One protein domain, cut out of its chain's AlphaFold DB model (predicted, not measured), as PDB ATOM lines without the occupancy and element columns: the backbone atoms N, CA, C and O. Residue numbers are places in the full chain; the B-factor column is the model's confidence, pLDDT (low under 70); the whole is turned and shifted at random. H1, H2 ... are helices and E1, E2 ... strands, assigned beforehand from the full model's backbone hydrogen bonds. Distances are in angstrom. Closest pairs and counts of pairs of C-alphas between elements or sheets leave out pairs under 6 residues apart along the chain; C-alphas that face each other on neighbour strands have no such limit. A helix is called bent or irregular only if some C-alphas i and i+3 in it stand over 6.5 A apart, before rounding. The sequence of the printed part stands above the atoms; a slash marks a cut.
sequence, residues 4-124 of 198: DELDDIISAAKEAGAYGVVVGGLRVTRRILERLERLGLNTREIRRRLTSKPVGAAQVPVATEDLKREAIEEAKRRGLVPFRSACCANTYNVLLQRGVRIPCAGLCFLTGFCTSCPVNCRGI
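This is residues 4 to 124 of the 198 residues of an uncharacterized protein of Thermoprotei archaeon (UniProt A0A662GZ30). What is the shape? A short parallel strand pair, E1 and E2, lies between helices H4 and H5, with residues 6 to 10 of H1 packing on H4. H2 and H3 form a remote lobe, joined to the rest through residues 23 to 29 and 49 to 64, and the tail, residues 99 to 124, folds back beside H5. What is it built of? The printed part has 121 residues with five named helices and two named strands, in the order H1, E1, H2, H3, H4, E2, H5; it is mostly helix, though under half of the residues are in named elements. It is loose, with a radius of gyration of the C-alphas of 16.9 A and spans of 48 by 31 by 22 A.

What does the first helix touch? H1, residues 4 to 15, touches H4, residues 65 to 77; their closest C-alphas, of Ile 10 and Ala 75, are 6.5 A apart. They run the same way at 37 degrees, only just a steep tilt. How do the strands pair? E1, residues 20 to 22, and E2, residues 81 to 83, are parallel at 16 degrees, with N 21 and O 81 within hydrogen-bond range at 2.9 A. With H2, residues 30 to 38, H3, residues 44 to 48, and H4 between them along the chain, they make a strand-helix-strand unit. Which helices come near the strands? The closest C-alphas of H4 and E2, Ile 72 and Pro 82, are 5.5 A apart; those of E1 and H5, residues 86 to 98, are Val 22 and Ala 86, 6.2 A apart. H4 and H5 are apart.

Where do the elements begin and end? C-alpha 4, in H1, is at (95.089, -60.231, -1.459), and C-alpha 98 ends H5 at (131.055, -54.269, 1.679). How long are the helices? H1 spans 18.4 A, H4 18.5 A and H5 18.2 A; H1 is irregular, with C-alphas 4 and 7 at 7.1 A. Every O i to N i+4 pair is within hydrogen-bond range in H2, H3, H4 and H5, and 7 of 8 in H1.

How far does it reach? The two C-alphas farthest apart, of Arg 38 and Gly 123, are 49.9 A apart, and residues 35 to 40, of which 35 to 38 belong to H2, stand free. Is anything cut, long or uncertain? The printed part has no cut, the link from H3 to H4 is long, and residue 4 is under pLDDT 70.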
ATOM      1  N   ASP A   4      95.270 -60.059  -0.012       69.38
ATOM      2  CA  ASP A   4      95.089 -60.231  -1.459       69.38
ATOM      3  C   ASP A   4      96.132 -59.483  -2.316       69.38
ATOM      4  O   ASP A   4      96.410 -59.890  -3.436       69.38
ATOM      5  N   GLU A   5      96.729 -58.398  -1.805       82.88
ATOM      6  CA  GLU A   5      97.721 -57.590  -2.545       82.88
ATOM      7  C   GLU A   5      99.168 -57.997  -2.228       82.88
ATOM      8  O   GLU A   5     100.112 -57.481  -2.828       82.88
ATOM      9  N   LEU A   6      99.373 -58.861  -1.230       87.94
ATOM     10  CA  LEU A   6     100.705 -59.189  -0.726       87.94
ATOM     11  C   LEU A   6     101.579 -59.819  -1.815       87.94
ATOM     12  O   LEU A   6     102.739 -59.431  -1.971       87.94
ATOM     13  N   ASP A   7     101.014 -60.768  -2.558       87.81
ATOM     14  CA  ASP A   7     101.720 -61.490  -3.612       87.81
ATOM     15  C   ASP A   7     102.140 -60.561  -4.758       87.81
ATOM     16  O   ASP A   7     103.303 -60.562  -5.173       87.81
ATOM     17  N   ASP A   8     101.223 -59.696  -5.194       90.94
ATOM     18  CA  ASP A   8     101.462 -58.706  -6.244       90.94
ATOM     19  C   ASP A   8     102.550 -57.709  -5.829       90.94
ATOM     20  O   ASP A   8     103.475 -57.428  -6.592       90.94
ATOM     21  N   ILE A   9     102.495 -57.206  -4.590       91.62
ATOM     22  CA  ILE A   9     103.489 -56.261  -4.062       91.62
ATOM     23  C   ILE A   9     104.872 -56.912  -3.976       91.62
ATOM     24  O   ILE A   9     105.873 -56.290  -4.341       91.62
ATOM     25  N   ILE A  10     104.956 -58.150  -3.479       92.56
ATOM     26  CA  ILE A  10     106.224 -58.881  -3.368       92.56
ATOM     27  C   ILE A  10     106.794 -59.184  -4.756       92.56
ATOM     28  O   ILE A  10     107.998 -59.005  -4.968       92.56
ATOM     29  N   SER A  11     105.947 -59.601  -5.696       92.00
ATOM     30  CA  SER A  11     106.341 -59.900  -7.074       92.00
ATOM     31  C   SER A  11     106.858 -58.647  -7.779       92.00
ATOM     32  O   SER A  11     107.998 -58.638  -8.246       92.00
ATOM     33  N   ALA A  12     106.107 -57.545  -7.725       93.75
ATOM     34  CA  ALA A  12     106.526 -56.266  -8.293       93.75
ATOM     35  C   ALA A  12     107.837 -55.755  -7.668       93.75
ATOM     36  O   ALA A  12     108.719 -55.257  -8.368       93.75
ATOM     37  N   ALA A  13     108.016 -55.913  -6.351       93.69
ATOM     38  CA  ALA A  13     109.263 -55.544  -5.685       93.69
ATOM     39  C   ALA A  13     110.449 -56.387  -6.179       93.69
ATOM     40  O   ALA A  13     111.538 -55.851  -6.398       93.69
ATOM     41  N   LYS A  14     110.257 -57.699  -6.368       95.19
ATOM     42  CA  LYS A  14     111.296 -58.591  -6.893       95.19
ATOM     43  C   LYS A  14     111.683 -58.217  -8.322       95.19
ATOM     44  O   LYS A  14     112.875 -58.129  -8.607       95.19
ATOM     45  N   GLU A  15     110.701 -57.978  -9.185       96.00
ATOM     46  CA  GLU A  15     110.903 -57.552 -10.577       96.00
ATOM     47  C   GLU A  15     111.640 -56.212 -10.665       96.00
ATOM     48  O   GLU A  15     112.531 -56.045 -11.494       96.00
ATOM     49  N   ALA A  16     111.360 -55.294  -9.736       96.75
ATOM     50  CA  ALA A  16     112.086 -54.035  -9.592       96.75
ATOM     51  C   ALA A  16     113.516 -54.191  -9.024       96.75
ATOM     52  O   ALA A  16     114.220 -53.195  -8.845       96.75
ATOM     53  N   GLY A  17     113.964 -55.415  -8.723       95.19
ATOM     54  CA  GLY A  17     115.321 -55.705  -8.256       95.19
ATOM     55  C   GLY A  17     115.505 -55.655  -6.738       95.19
ATOM     56  O   GLY A  17     116.635 -55.530  -6.261       95.19
ATOM     57  N   ALA A  18     114.430 -55.750  -5.949       95.94
ATOM     58  CA  ALA A  18     114.561 -55.842  -4.499       95.94
ATOM     59  C   ALA A  18     115.321 -57.115  -4.080       95.94
ATOM     60  O   ALA A  18     115.117 -58.208  -4.611       95.94
ATOM     61  N   TYR A  19     116.170 -56.978  -3.058       95.25
ATOM     62  CA  TYR A  19     116.906 -58.097  -2.453       95.25
ATOM     63  C   TYR A  19     116.216 -58.665  -1.205       95.25
ATOM     64  O   TYR A  19     116.511 -59.778  -0.767       95.25
ATOM     65  N   GLY A  20     115.304 -57.904  -0.602       95.81
ATOM     66  CA  GLY A  20     114.604 -58.302   0.610       95.81
ATOM     67  C   GLY A  20     113.481 -57.347   0.985       95.81
ATOM     68  O   GLY A  20     113.345 -56.274   0.399       95.81
ATOM     69  N   VAL A  21     112.680 -57.748   1.971       95.69
ATOM     70  CA  VAL A  21     111.455 -57.047   2.384       95.69
ATOM     71  C   VAL A  21     111.464 -56.837   3.889       95.69
ATOM     72  O   VAL A  21     111.749 -57.759   4.653       95.69
ATOM     73  N   VAL A  22     111.125 -55.627   4.337       95.56
ATOM     74  CA  VAL A  22     110.939 -55.336   5.764       95.56
ATOM     75  C   VAL A  22     109.472 -55.522   6.135       95.56
ATOM     76  O   VAL A  22     108.619 -54.706   5.803       95.56
ATOM     77  N   VAL A  23     109.193 -56.580   6.886       94.00
ATOM     78  CA  VAL A  23     107.863 -56.929   7.381       94.00
ATOM     79  C   VAL A  23     107.625 -56.222   8.717       94.00
ATOM     80  O   VAL A  23     107.989 -56.703   9.795       94.00
ATOM     81  N   GLY A  24     107.058 -55.018   8.631       90.69
ATOM     82  CA  GLY A  24     106.748 -54.156   9.771       90.69
ATOM     83  C   GLY A  24     105.443 -54.513  10.486       90.69
ATOM     84  O   GLY A  24     104.650 -55.329  10.031       90.69
ATOM     85  N   GLY A  25     105.211 -53.894  11.646       90.75
ATOM     86  CA  GLY A  25     103.909 -53.924  12.319       90.75
ATOM     87  C   GLY A  25     103.088 -52.674  12.025       90.75
ATOM     88  O   GLY A  25     103.649 -51.614  11.755       90.75
ATOM     89  N   LEU A  26     101.767 -52.786  12.159       91.94
ATOM     90  CA  LEU A  26     100.855 -51.653  12.042       91.94
ATOM     91  C   LEU A  26     100.523 -51.083  13.428       91.94
ATOM     92  O   LEU A  26     100.204 -51.816  14.366       91.94
ATOM     93  N   ARG A  27     100.584 -49.757  13.549       94.38
ATOM     94  CA  ARG A  27     100.060 -49.005  14.693       94.38
ATOM     95  C   ARG A  27      99.095 -47.950  14.189       94.38
ATOM     96  O   ARG A  27      99.341 -47.333  13.156       94.38
ATOM     97  N   VAL A  28      98.027 -47.718  14.940       96.31
ATOM     98  CA  VAL A  28      97.014 -46.723  14.589       96.31
ATOM     99  C   VAL A  28      96.721 -45.796  15.760       96.31
ATOM    100  O   VAL A  28      96.856 -46.161  16.925       96.31
ATOM    101  N   THR A  29      96.304 -44.578  15.435       96.81
ATOM    102  CA  THR A  29      95.702 -43.626  16.373       96.81
ATOM    103  C   THR A  29      94.219 -43.483  16.050       96.81
ATOM    104  O   THR A  29      93.773 -43.866  14.963       96.81
ATOM    105  N   ARG A  30      93.451 -42.853  16.948       95.50
ATOM    106  CA  ARG A  30      92.054 -42.489  16.669       95.50
ATOM    107  C   ARG A  30      91.927 -41.692  15.362       95.50
ATOM    108  O   ARG A  30      91.102 -42.024  14.520       95.50
ATOM    109  N   ARG A  31      92.801 -40.699  15.163       96.06
ATOM    110  CA  ARG A  31      92.813 -39.845  13.965       96.06
ATOM    111  C   ARG A  31      93.114 -40.626  12.684       96.06
ATOM    112  O   ARG A  31      92.580 -40.277  11.638       96.06
ATOM    113  N   ILE A  32      93.975 -41.648  12.745       96.00
ATOM    114  CA  ILE A  32      94.256 -42.515  11.589       96.00
ATOM    115  C   ILE A  32      92.995 -43.293  11.206       96.00
ATOM    116  O   ILE A  32      92.608 -43.252  10.044       96.00
ATOM    117  N   LEU A  33      92.317 -43.928  12.170       95.62
ATOM    118  CA  LEU A  33      91.087 -44.688  11.905       95.62
ATOM    119  C   LEU A  33      89.982 -43.806  11.309       95.62
ATOM    120  O   LEU A  33      89.413 -44.160  10.282       95.62
ATOM    121  N   GLU A  34      89.740 -42.631  11.893       94.88
ATOM    122  CA  GLU A  34      88.733 -41.684  11.391       94.88
ATOM    123  C   GLU A  34      89.049 -41.198   9.970       94.88
ATOM    124  O   GLU A  34      88.143 -40.992   9.168       94.88
ATOM    125  N   ARG A  35      90.331 -40.999   9.636       96.25
ATOM    126  CA  ARG A  35      90.743 -40.609   8.280       96.25
ATOM    127  C   ARG A  35      90.495 -41.720   7.267       96.25
ATOM    128  O   ARG A  35      89.989 -41.424   6.193       96.25
ATOM    129  N   LEU A  36      90.831 -42.964   7.609       94.94
ATOM    130  CA  LEU A  36      90.577 -44.120   6.745       94.94
ATOM    131  C   LEU A  36      89.070 -44.280   6.483       94.94
ATOM    132  O   LEU A  36      88.664 -44.419   5.335       94.94
ATOM    133  N   GLU A  37      88.242 -44.153   7.522       95.69
ATOM    134  CA  GLU A  37      86.775 -44.229   7.412       95.69
ATOM    135  C   GLU A  37      86.192 -43.115   6.535       95.69
ATOM    136  O   GLU A  37      85.329 -43.376   5.703       95.69
ATOM    137  N   ARG A  38      86.696 -41.879   6.657       97.19
ATOM    138  CA  ARG A  38      86.278 -40.757   5.794       97.19
ATOM    139  C   ARG A  38      86.634 -40.957   4.322       97.19
ATOM    140  O   ARG A  38      85.962 -40.390   3.471       97.19
ATOM    141  N   LEU A  39      87.677 -41.732   4.030       96.56
ATOM    142  CA  LEU A  39      88.058 -42.113   2.668       96.56
ATOM    143  C   LEU A  39      87.254 -43.316   2.145       96.56
ATOM    144  O   LEU A  39      87.536 -43.805   1.059       96.56
ATOM    145  N   GLY A  40      86.276 -43.815   2.911       95.06
ATOM    146  CA  GLY A  40      85.463 -44.972   2.537       95.06
ATOM    147  C   GLY A  40      86.149 -46.324   2.757       95.06
ATOM    148  O   GLY A  40      85.623 -47.345   2.322       95.06
ATOM    149  N   LEU A  41      87.301 -46.367   3.439       93.00
ATOM    150  CA  LEU A  41      88.004 -47.621   3.713       93.00
ATOM    151  C   LEU A  41      87.378 -48.356   4.901       93.00
ATOM    152  O   LEU A  41      87.119 -47.778   5.959       93.00
ATOM    153  N   ASN A  42      87.196 -49.667   4.748       92.12
ATOM    154  CA  ASN A  42      86.671 -50.522   5.804       92.12
ATOM    155  C   ASN A  42      87.728 -50.765   6.899       92.12
ATOM    156  O   ASN A  42      88.711 -51.475   6.698       92.12
ATOM    157  N   THR A  43      87.505 -50.213   8.092       94.75
ATOM    158  CA  THR A  43      88.405 -50.345   9.253       94.75
ATOM    159  C   THR A  43      87.982 -51.432  10.243       94.75
ATOM    160  O   THR A  43      88.614 -51.579  11.295       94.75
ATOM    161  N   ARG A  44      86.927 -52.207   9.949       94.44
ATOM    162  CA  ARG A  44      86.369 -53.215  10.870       94.44
ATOM    163  C   ARG A  44      87.421 -54.231  11.307       94.44
ATOM    164  O   ARG A  44      87.524 -54.528  12.495       94.44
ATOM    165  N   GLU A  45      88.220 -54.710  10.359       92.88
ATOM    166  CA  GLU A  45      89.288 -55.680  10.612       92.88
ATOM    167  C   GLU A  45      90.382 -55.105  11.515       92.88
ATOM    168  O   GLU A  45      90.755 -55.706  12.524       92.88
ATOM    169  N   ILE A  46      90.829 -53.882  11.209       94.00
ATOM    170  CA  ILE A  46      91.828 -53.165  12.007       94.00
ATOM    171  C   ILE A  46      91.334 -53.028  13.445       94.00
ATOM    172  O   ILE A  46      92.067 -53.362  14.371       94.00
ATOM    173  N   ARG A  47      90.083 -52.578  13.633       94.12
ATOM    174  CA  ARG A  47      89.463 -52.388  14.953       94.12
ATOM    175  C   ARG A  47      89.360 -53.692  15.739       94.12
ATOM    176  O   ARG A  47      89.637 -53.678  16.936       94.12
ATOM    177  N   ARG A  48      89.010 -54.803  15.080       95.38
ATOM    178  CA  ARG A  48      88.942 -56.136  15.703       95.38
ATOM    179  C   ARG A  48      90.299 -56.597  16.238       95.38
ATOM    180  O   ARG A  48      90.353 -57.250  17.271       95.38
ATOM    181  N   ARG A  49      91.387 -56.241  15.550       95.50
ATOM    182  CA  ARG A  49      92.766 -56.629  15.890       95.50
ATOM    183  C   ARG A  49      93.467 -55.665  16.857       95.50
ATOM    184  O   ARG A  49      94.650 -55.853  17.144       95.50
ATOM    185  N   LEU A  50      92.800 -54.622  17.351       95.56
ATOM    186  CA  LEU A  50      93.419 -53.700  18.305       95.56
ATOM    187  C   LEU A  50      93.604 -54.359  19.669       95.56
ATOM    188  O   LEU A  50      92.675 -54.936  20.223       95.56
ATOM    189  N   THR A  51      94.786 -54.187  20.256       90.12
ATOM    190  CA  THR A  51      95.055 -54.660  21.624       90.12
ATOM    191  C   THR A  51      94.351 -53.817  22.690       90.12
ATOM    192  O   THR A  51      94.234 -54.238  23.836       90.12
ATOM    193  N   SER A  52      93.938 -52.597  22.341       93.12
ATOM    194  CA  SER A  52      93.225 -51.668  23.219       93.12
ATOM    195  C   SER A  52      92.526 -50.566  22.413       93.12
ATOM    196  O   SER A  52      92.760 -50.387  21.219       93.12
ATOM    197  N   LYS A  53      91.636 -49.795  23.046       92.12
ATOM    198  CA  LYS A  53      90.982 -48.660  22.380       92.12
ATOM    199  C   LYS A  53      91.954 -47.469  22.274       92.12
ATOM    200  O   LYS A  53      92.504 -47.069  23.299       92.12
ATOM    201  N   PRO A  54      92.133 -46.842  21.095       91.44
ATOM    202  CA  PRO A  54      92.951 -45.640  20.969       91.44
ATOM    203  C   PRO A  54      92.287 -44.452  21.673       91.44
ATOM    204  O   PRO A  54      91.131 -44.125  21.391       91.44
ATOM    205  N   VAL A  55      93.027 -43.781  22.557       90.94
ATOM    206  CA  VAL A  55      92.578 -42.580  23.278       90.94
ATOM    207  C   VAL A  55      93.526 -41.423  22.968       90.94
ATOM    208  O   VAL A  55      94.747 -41.573  23.028       90.94
ATOM    209  N   GLY A  56      92.968 -40.266  22.603       90.38
ATOM    210  CA  GLY A  56      93.749 -39.087  22.222       90.38
ATOM    211  C   GLY A  56      94.731 -39.372  21.078       90.38
ATOM    212  O   GLY A  56      94.343 -39.884  20.024       90.38
ATOM    213  N   ALA A  57      96.004 -39.041  21.301       92.56
ATOM    214  CA  ALA A  57      97.099 -39.235  20.346       92.56
ATOM    215  C   ALA A  57      97.840 -40.580  20.500       92.56
ATOM    216  O   ALA A  57      98.837 -40.805  19.813       92.56
ATOM    217  N   ALA A  58      97.384 -41.473  21.385       94.19
ATOM    218  CA  ALA A  58      98.069 -42.735  21.647       94.19
ATOM    219  C   ALA A  58      98.121 -43.630  20.397       94.19
ATOM    220  O   ALA A  58      97.109 -43.830  19.714       94.19
ATOM    221  N   GLN A  59      99.301 -44.194  20.125       95.31
ATOM    222  CA  GLN A  59      99.474 -45.231  19.114       95.31
ATOM    223  C   GLN A  59      99.208 -46.605  19.718       95.31
ATOM    224  O   GLN A  59      99.897 -47.029  20.645       95.31
ATOM    225  N   VAL A  60      98.240 -47.314  19.150       96.06
ATOM    226  CA  VAL A  60      97.882 -48.670  19.555       96.06
ATOM    227  C   VAL A  60      98.350 -49.655  18.484       96.06
ATOM    228  O   VAL A  60      98.103 -49.416  17.297       96.06
ATOM    229  N   PRO A  61      99.039 -50.746  18.858       95.38
ATOM    230  CA  PRO A  61      99.409 -51.788  17.913       95.38
ATOM    231  C   PRO A  61      98.189 -52.571  17.420       95.38
ATOM    232  O   PRO A  61      97.239 -52.831  18.159       95.38
ATOM    233  N   VAL A  62      98.257 -52.979  16.158       95.25
ATOM    234  CA  VAL A  62      97.311 -53.900  15.529       95.25
ATOM    235  C   VAL A  62      97.946 -55.289  15.522       95.25
ATOM    236  O   VAL A  62      99.071 -55.464  15.037       95.25
ATOM    237  N   ALA A  63      97.244 -56.279  16.073       94.12
ATOM    238  CA  ALA A  63      97.683 -57.668  16.098       94.12
ATOM    239  C   ALA A  63      97.757 -58.228  14.667       94.12
ATOM    240  O   ALA A  63      96.743 -58.429  14.003       94.12
ATOM    241  N   THR A  64      98.984 -58.426  14.188       93.00
ATOM    242  CA  THR A  64      99.307 -58.744  12.783       93.00
ATOM    243  C   THR A  64     100.311 -59.894  12.675       93.00
ATOM    244  O   THR A  64     100.980 -60.035  11.664       93.00
ATOM    245  N   GLU A  65     100.503 -60.688  13.732       91.81
ATOM    246  CA  GLU A  65     101.561 -61.712  13.759       91.81
ATOM    247  C   GLU A  65     101.324 -62.853  12.759       91.81
ATOM    248  O   GLU A  65     102.271 -63.359  12.163       91.81
ATOM    249  N   ASP A  66     100.062 -63.221  12.553       92.56
ATOM    250  CA  ASP A  66      99.596 -64.107  11.486       92.56
ATOM    251  C   ASP A  66      99.970 -63.553  10.103       92.56
ATOM    252  O   ASP A  66     100.712 -64.205   9.369       92.56
ATOM    253  N   LEU A  67      99.590 -62.304   9.812       92.25
ATOM    254  CA  LEU A  67      99.854 -61.658   8.518       92.25
ATOM    255  C   LEU A  67     101.355 -61.487   8.254       92.25
ATOM    256  O   LEU A  67     101.854 -61.679   7.149       92.25
ATOM    257  N   LYS A  68     102.126 -61.157   9.296       92.94
ATOM    258  CA  LYS A  68     103.586 -61.060   9.193       92.94
ATOM    259  C   LYS A  68     104.221 -62.404   8.870       92.94
ATOM    260  O   LYS A  68     105.226 -62.434   8.168       92.94
ATOM    261  N   ARG A  69     103.697 -63.499   9.422       93.38
ATOM    262  CA  ARG A  69     104.206 -64.843   9.135       93.38
ATOM    263  C   ARG A  69     103.951 -65.203   7.679       93.38
ATOM    264  O   ARG A  69     104.873 -65.670   7.024       93.38
ATOM    265  N   GLU A  70     102.755 -64.924   7.185       93.19
ATOM    266  CA  GLU A  70     102.403 -65.127   5.783       93.19
ATOM    267  C   GLU A  70     103.313 -64.326   4.844       93.19
ATOM    268  O   GLU A  70     103.953 -64.912   3.973       93.19
ATOM    269  N   ALA A  71     103.501 -63.029   5.110       94.00
ATOM    270  CA  ALA A  71     104.412 -62.173   4.347       94.00
ATOM    271  C   ALA A  71     105.866 -62.677   4.346       94.00
ATOM    272  O   ALA A  71     106.569 -62.575   3.343       94.00
ATOM    273  N   ILE A  72     106.342 -63.217   5.474       95.25
ATOM    274  CA  ILE A  72     107.688 -63.796   5.585       95.25
ATOM    275  C   ILE A  72     107.823 -65.037   4.702       95.25
ATOM    276  O   ILE A  72     108.846 -65.189   4.035       95.25
ATOM    277  N   GLU A  73     106.833 -65.927   4.720       94.75
ATOM    278  CA  GLU A  73     106.878 -67.154   3.926       94.75
ATOM    279  C   GLU A  73     106.720 -66.866   2.429       94.75
ATOM    280  O   GLU A  73     107.458 -67.442   1.634       94.75
ATOM    281  N   GLU A  74     105.857 -65.922   2.039       94.25
ATOM    282  CA  GLU A  74     105.741 -65.496   0.637       94.25
ATOM    283  C   GLU A  74     107.042 -64.859   0.133       94.25
ATOM    284  O   GLU A  74     107.578 -65.260  -0.899       94.25
ATOM    285  N   ALA A  75     107.646 -63.955   0.912       95.44
ATOM    286  CA  ALA A  75     108.931 -63.361   0.547       95.44
ATOM    287  C   ALA A  75     110.015 -64.432   0.319       95.44
ATOM    288  O   ALA A  75     110.757 -64.352  -0.663       95.44
ATOM    289  N   LYS A  76     110.083 -65.463   1.174       95.19
ATOM    290  CA  LYS A  76     111.019 -66.587   0.985       95.19
ATOM    291  C   LYS A  76     110.724 -67.371  -0.291       95.19
ATOM    292  O   LYS A  76     111.664 -67.653  -1.031       95.19
ATOM    293  N   ARG A  77     109.454 -67.713  -0.555       94.69
ATOM    294  CA  ARG A  77     109.039 -68.438  -1.773       94.69
ATOM    295  C   ARG A  77     109.482 -67.711  -3.041       94.69
ATOM    296  O   ARG A  77     109.936 -68.349  -3.984       94.69
ATOM    297  N   ARG A  78     109.433 -66.380  -3.026       93.69
ATOM    298  CA  ARG A  78     109.825 -65.501  -4.141       93.69
ATOM    299  C   ARG A  78     111.329 -65.191  -4.192       93.69
ATOM    300  O   ARG A  78     111.778 -64.382  -5.004       93.69
ATOM    301  N   GLY A  79     112.135 -65.809  -3.325       94.44
ATOM    302  CA  GLY A  79     113.584 -65.606  -3.288       94.44
ATOM    303  C   GLY A  79     113.993 -64.201  -2.830       94.44
ATOM    304  O   GLY A  79     115.011 -63.670  -3.286       94.44
ATOM    305  N   LEU A  80     113.188 -63.574  -1.969       96.81
ATOM    306  CA  LEU A  80     113.531 -62.361  -1.232       96.81
ATOM    307  C   LEU A  80     113.922 -62.714   0.203       96.81
ATOM    308  O   LEU A  80     113.429 -63.672   0.796       96.81
ATOM    309  N   VAL A  81     114.794 -61.899   0.796       97.19
ATOM    310  CA  VAL A  81     115.170 -62.045   2.205       97.19
ATOM    311  C   VAL A  81     114.181 -61.272   3.089       97.19
ATOM    312  O   VAL A  81     114.162 -60.039   3.034       97.19
ATOM    313  N   PRO A  82     113.368 -61.930   3.934       96.56
ATOM    314  CA  PRO A  82     112.469 -61.222   4.835       96.56
ATOM    315  C   PRO A  82     113.203 -60.716   6.081       96.56
ATOM    316  O   PRO A  82     113.977 -61.438   6.714       96.56
ATOM    317  N   PHE A  83     112.882 -59.500   6.510       95.56
ATOM    318  CA  PHE A  83     113.379 -58.885   7.736       95.56
ATOM    319  C   PHE A  83     112.208 -58.461   8.617       95.56
ATOM    320  O   PHE A  83     111.357 -57.694   8.187       95.56
ATOM    321  N   ARG A  84     112.185 -58.865   9.891       93.19
ATOM    322  CA  ARG A  84     111.181 -58.357  10.850       93.19
ATOM    323  C   ARG A  84     111.485 -56.951  11.384       93.19
ATOM    324  O   ARG A  84     110.703 -56.387  12.145       93.19
ATOM    325  N   SER A  85     112.636 -56.380  11.032       91.75
ATOM    326  CA  SER A  85     113.046 -55.043  11.461       91.75
ATOM    327  C   SER A  85     113.960 -54.370  10.441       91.75
ATOM    328  O   SER A  85     114.745 -55.020   9.748       91.75
ATOM    329  N   ALA A  86     113.912 -53.037  10.414       91.88
ATOM    330  CA  ALA A  86     114.782 -52.224   9.568       91.88
ATOM    331  C   ALA A  86     116.274 -52.387   9.918       91.88
ATOM    332  O   ALA A  86     117.128 -52.317   9.040       91.88
ATOM    333  N   CYS A  87     116.614 -52.668  11.184       91.38
ATOM    334  CA  CYS A  87     118.011 -52.877  11.572       91.38
ATOM    335  C   CYS A  87     118.625 -54.129  10.921       91.38
ATOM    336  O   CYS A  87     119.803 -54.109  10.565       91.38
ATOM    337  N   CYS A  88     117.839 -55.191  10.706       92.75
ATOM    338  CA  CYS A  88     118.290 -56.372   9.972       92.75
ATOM    339  C   CYS A  88     118.533 -56.052   8.490       92.75
ATOM    340  O   CYS A  88     119.567 -56.453   7.960       92.75
ATOM    341  N   ALA A  89     117.644 -55.278   7.857       94.56
ATOM    342  CA  ALA A  89     117.824 -54.840   6.471       94.56
ATOM    343  C   ALA A  89     119.090 -53.986   6.297       94.56
ATOM    344  O   ALA A  89     119.887 -54.240   5.401       94.56
ATOM    345  N   ASN A  90     119.347 -53.047   7.213       93.44
ATOM    346  CA  ASN A  90     120.573 -52.242   7.184       93.44
ATOM    347  C   ASN A  90     121.835 -53.099   7.316       93.44
ATOM    348  O   ASN A  90     122.824 -52.867   6.629       93.44
ATOM    349  N   THR A  91     121.797 -54.109   8.184       93.94
ATOM    350  CA  THR A  91     122.925 -55.031   8.360       93.94
ATOM    351  C   THR A  91     123.171 -55.849   7.088       93.94
ATOM    352  O   THR A  91     124.312 -56.056   6.684       93.94
ATOM    353  N   TYR A  92     122.099 -56.271   6.413       96.00
ATOM    354  CA  TYR A  92     122.196 -56.960   5.131       96.00
ATOM    355  C   TYR A  92     122.732 -56.054   4.015       96.00
ATOM    356  O   TYR A  92     123.556 -56.498   3.224       96.00
ATOM    357  N   ASN A  93     122.367 -54.769   4.000       95.25
ATOM    358  CA  ASN A  93     122.948 -53.804   3.063       95.25
ATOM    359  C   ASN A  93     124.466 -53.675   3.239       95.25
ATOM    360  O   ASN A  93     125.184 -53.618   2.245       95.25
ATOM    361  N   VAL A  94     124.973 -53.682   4.478       95.25
ATOM    362  CA  VAL A  94     126.425 -53.683   4.733       95.25
ATOM    363  C   VAL A  94     127.084 -54.938   4.160       95.25
ATOM    364  O   VAL A  94     128.127 -54.823   3.516       95.25
ATOM    365  N   LEU A  95     126.461 -56.110   4.324       96.25
ATOM    366  CA  LEU A  95     126.945 -57.345   3.708       96.25
ATOM    367  C   LEU A  95     126.994 -57.226   2.179       96.25
ATOM    368  O   LEU A  95     128.023 -57.532   1.590       96.25
ATOM    369  N   LEU A  96     125.918 -56.761   1.541       95.81
ATOM    370  CA  LEU A  96     125.859 -56.651   0.081       95.81
ATOM    371  C   LEU A  96     126.862 -55.634  -0.477       95.81
ATOM    372  O   LEU A  96     127.475 -55.882  -1.507       95.81
ATOM    373  N   GLN A  97     127.031 -54.493   0.192       96.44
ATOM    374  CA  GLN A  97     127.877 -53.405  -0.306       96.44
ATOM    375  C   GLN A  97     129.358 -53.589   0.019       96.44
ATOM    376  O   GLN A  97     130.206 -53.118  -0.731       96.44
ATOM    377  N   ARG A  98     129.678 -54.200   1.164       96.50
ATOM    378  CA  ARG A  98     131.055 -54.269   1.679       96.50
ATOM    379  C   ARG A  98     131.587 -55.688   1.815       96.50
ATOM    380  O   ARG A  98     132.758 -55.851   2.122       96.50
ATOM    381  N   GLY A  99     130.745 -56.710   1.666       95.88
ATOM    382  CA  GLY A  99     131.124 -58.105   1.906       95.88
ATOM    383  C   GLY A  99     131.371 -58.444   3.382       95.88
ATOM    384  O   GLY A  99     131.757 -59.566   3.693       95.88
ATOM    385  N   VAL A 100     131.138 -57.502   4.304       94.25
ATOM    386  CA  VAL A 100     131.418 -57.677   5.736       94.25
ATOM    387  C   VAL A 100     130.146 -58.054   6.482       94.25
ATOM    388  O   VAL A 100     129.091 -57.438   6.316       94.25
ATOM    389  N   ARG A 101     130.257 -59.055   7.356       93.69
ATOM    390  CA  ARG A 101     129.191 -59.451   8.274       93.69
ATOM    391  C   ARG A 101     129.386 -58.751   9.609       93.69
ATOM    392  O   ARG A 101     130.441 -58.850  10.221       93.69
ATOM    393  N   ILE A 102     128.344 -58.075  10.071       90.81
ATOM    394  CA  ILE A 102     128.289 -57.456  11.397       90.81
ATOM    395  C   ILE A 102     127.000 -57.970  12.042       90.81
ATOM    396  O   ILE A 102     125.999 -58.088  11.337       90.81
ATOM    397  N   PRO A 103     126.954 -58.295  13.345       90.25
ATOM    398  CA  PRO A 103     125.686 -58.625  13.988       90.25
ATOM    399  C   PRO A 103     124.713 -57.440  13.876       90.25
ATOM    400  O   PRO A 103     125.120 -56.334  13.530       90.25
ATOM    401  N   CYS A 104     123.432 -57.603  14.212       86.00
ATOM    402  CA  CYS A 104     122.523 -56.454  14.329       86.00
ATOM    403  C   CYS A 104     122.515 -55.904  15.768       86.00
ATOM    404  O   CYS A 104     122.662 -56.660  16.729       86.00
ATOM    405  N   ALA A 105     122.309 -54.592  15.936       87.06
ATOM    406  CA  ALA A 105     122.259 -53.960  17.263       87.06
ATOM    407  C   ALA A 105     121.050 -54.408  18.093       87.06
ATOM    408  O   ALA A 105     121.077 -54.355  19.315       87.06
ATOM    409  N   GLY A 106     119.990 -54.874  17.428       86.81
ATOM    410  CA  GLY A 106     118.769 -55.329  18.089       86.81
ATOM    411  C   GLY A 106     118.887 -56.691  18.774       86.81
ATOM    412  O   GLY A 106     117.920 -57.116  19.399       86.81
ATOM    413  N   LEU A 107     120.017 -57.399  18.623       89.94
ATOM    414  CA  LEU A 107     120.248 -58.735  19.193       89.94
ATOM    415  C   LEU A 107     119.150 -59.759  18.865       89.94
ATOM    416  O   LEU A 107     118.959 -60.742  19.577       89.94
ATOM    417  N   CYS A 108     118.422 -59.558  17.763       88.94
ATOM    418  CA  CYS A 108     117.286 -60.399  17.390       88.94
ATOM    419  C   CYS A 108     117.684 -61.858  17.124       88.94
ATOM    420  O   CYS A 108     116.842 -62.743  17.213       88.94
ATOM    421  N   PHE A 109     118.958 -62.115  16.816       90.19
ATOM    422  CA  PHE A 109     119.526 -63.456  16.632       90.19
ATOM    423  C   PHE A 109     119.679 -64.246  17.945       90.19
ATOM    424  O   PHE A 109     119.836 -65.469  17.911       90.19
ATOM    425  N   LEU A 110     119.589 -63.558  19.089       89.19
ATOM    426  CA  LEU A 110     119.546 -64.138  20.435       89.19
ATOM    427  C   LEU A 110     118.113 -64.357  20.933       89.19
ATOM    428  O   LEU A 110     117.907 -64.763  22.072       89.19
ATOM    429  N   THR A 111     117.108 -64.058  20.108       84.75
ATOM    430  CA  THR A 111     115.688 -64.215  20.442       84.75
ATOM    431  C   THR A 111     114.958 -64.980  19.332       84.75
ATOM    432  O   THR A 111     115.518 -65.251  18.271       84.75
ATOM    433  N   GLY A 112     113.678 -65.304  19.538       83.50
ATOM    434  CA  GLY A 112     112.808 -65.886  18.501       83.50
ATOM    435  C   GLY A 112     112.378 -64.905  17.395       83.50
ATOM    436  O   GLY A 112     111.449 -65.189  16.641       83.50
ATOM    437  N   PHE A 113     112.996 -63.720  17.316       90.12
ATOM    438  CA  PHE A 113     112.623 -62.677  16.360       90.12
ATOM    439  C   PHE A 113     113.343 -62.808  15.007       90.12
ATOM    440  O   PHE A 113     112.877 -62.254  14.016       90.12
ATOM    441  N   CYS A 114     114.475 -63.509  14.946       90.38
ATOM    442  CA  CYS A 114     115.278 -63.633  13.729       90.38
ATOM    443  C   CYS A 114     114.569 -64.431  12.618       90.38
ATOM    444  O   CYS A 114     113.888 -65.414  12.889       90.38
ATOM    445  N   THR A 115     114.792 -64.036  11.363       92.31
ATOM    446  CA  THR A 115     114.334 -64.740  10.148       92.31
ATOM    447  C   THR A 115     115.441 -65.547   9.460       92.31
ATOM    448  O   THR A 115     115.211 -66.085   8.382       92.31
ATOM    449  N   SER A 116     116.628 -65.639  10.072       91.06
ATOM    450  CA  SER A 116     117.800 -66.367   9.555       91.06
ATOM    451  C   SER A 116     118.287 -65.873   8.186       91.06
ATOM    452  O   SER A 116     118.494 -66.653   7.263       91.06
ATOM    453  N   CYS A 117     118.473 -64.556   8.051       93.56
ATOM    454  CA  CYS A 117     119.003 -63.956   6.826       93.56
ATOM    455  C   CYS A 117     120.495 -64.295   6.586       93.56
ATOM    456  O   CYS A 117     121.201 -64.669   7.531       93.56
ATOM    457  N   PRO A 118     121.024 -64.077   5.362       94.62
ATOM    458  CA  PRO A 118     122.397 -64.453   4.995       94.62
ATOM    459  C   PRO A 118     123.528 -63.775   5.788       94.62
ATOM    460  O   PRO A 118     124.676 -64.204   5.697       94.62
ATOM    461  N   VAL A 119     123.232 -62.738   6.582       95.19
ATOM    462  CA  VAL A 119     124.213 -62.138   7.506       95.19
ATOM    463  C   VAL A 119     124.703 -63.158   8.535       95.19
ATOM    464  O   VAL A 119     125.854 -63.089   8.951       95.19
ATOM    465  N   ASN A 120     123.847 -64.104   8.940       93.62
ATOM    466  CA  ASN A 120     124.152 -65.108   9.957       93.62
ATOM    467  C   ASN A 120     124.733 -64.506  11.256       93.62
ATOM    468  O   ASN A 120     125.775 -64.932  11.742       93.62
ATOM    469  N   CYS A 121     124.044 -63.514  11.839       92.69
ATOM    470  CA  CYS A 121     124.523 -62.780  13.021       92.69
ATOM    471  C   CYS A 121     124.969 -63.671  14.194       92.69
ATOM    472  O   CYS A 121     125.828 -63.262  14.963       92.69
ATOM    473  N   ARG A 122     124.374 -64.863  14.354       89.94
ATOM    474  CA  ARG A 122     124.707 -65.806  15.433       89.94
ATOM    475  C   ARG A 122     126.098 -66.423  15.272       89.94
ATOM    476  O   ARG A 122     126.719 -66.725  16.278       89.94
ATOM    477  N   GLY A 123     126.552 -66.614  14.036       89.88
ATOM    478  CA  GLY A 123     127.869 -67.172  13.733       89.88
ATOM    479  C   GLY A 123     128.973 -66.123  13.626       89.88
ATOM    480  O   GLY A 123     130.037 -66.441  13.114       89.88
ATOM    481  N   ILE A 124     128.711 -64.872  14.021       91.31
ATOM    482  CA  ILE A 124     129.722 -63.816  14.014       91.31
ATOM    483  C   ILE A 124     130.308 -63.714  15.414       91.31
ATOM    484  O   ILE A 124     129.597 -63.403  16.375       91.31
TER     485      ILE A 124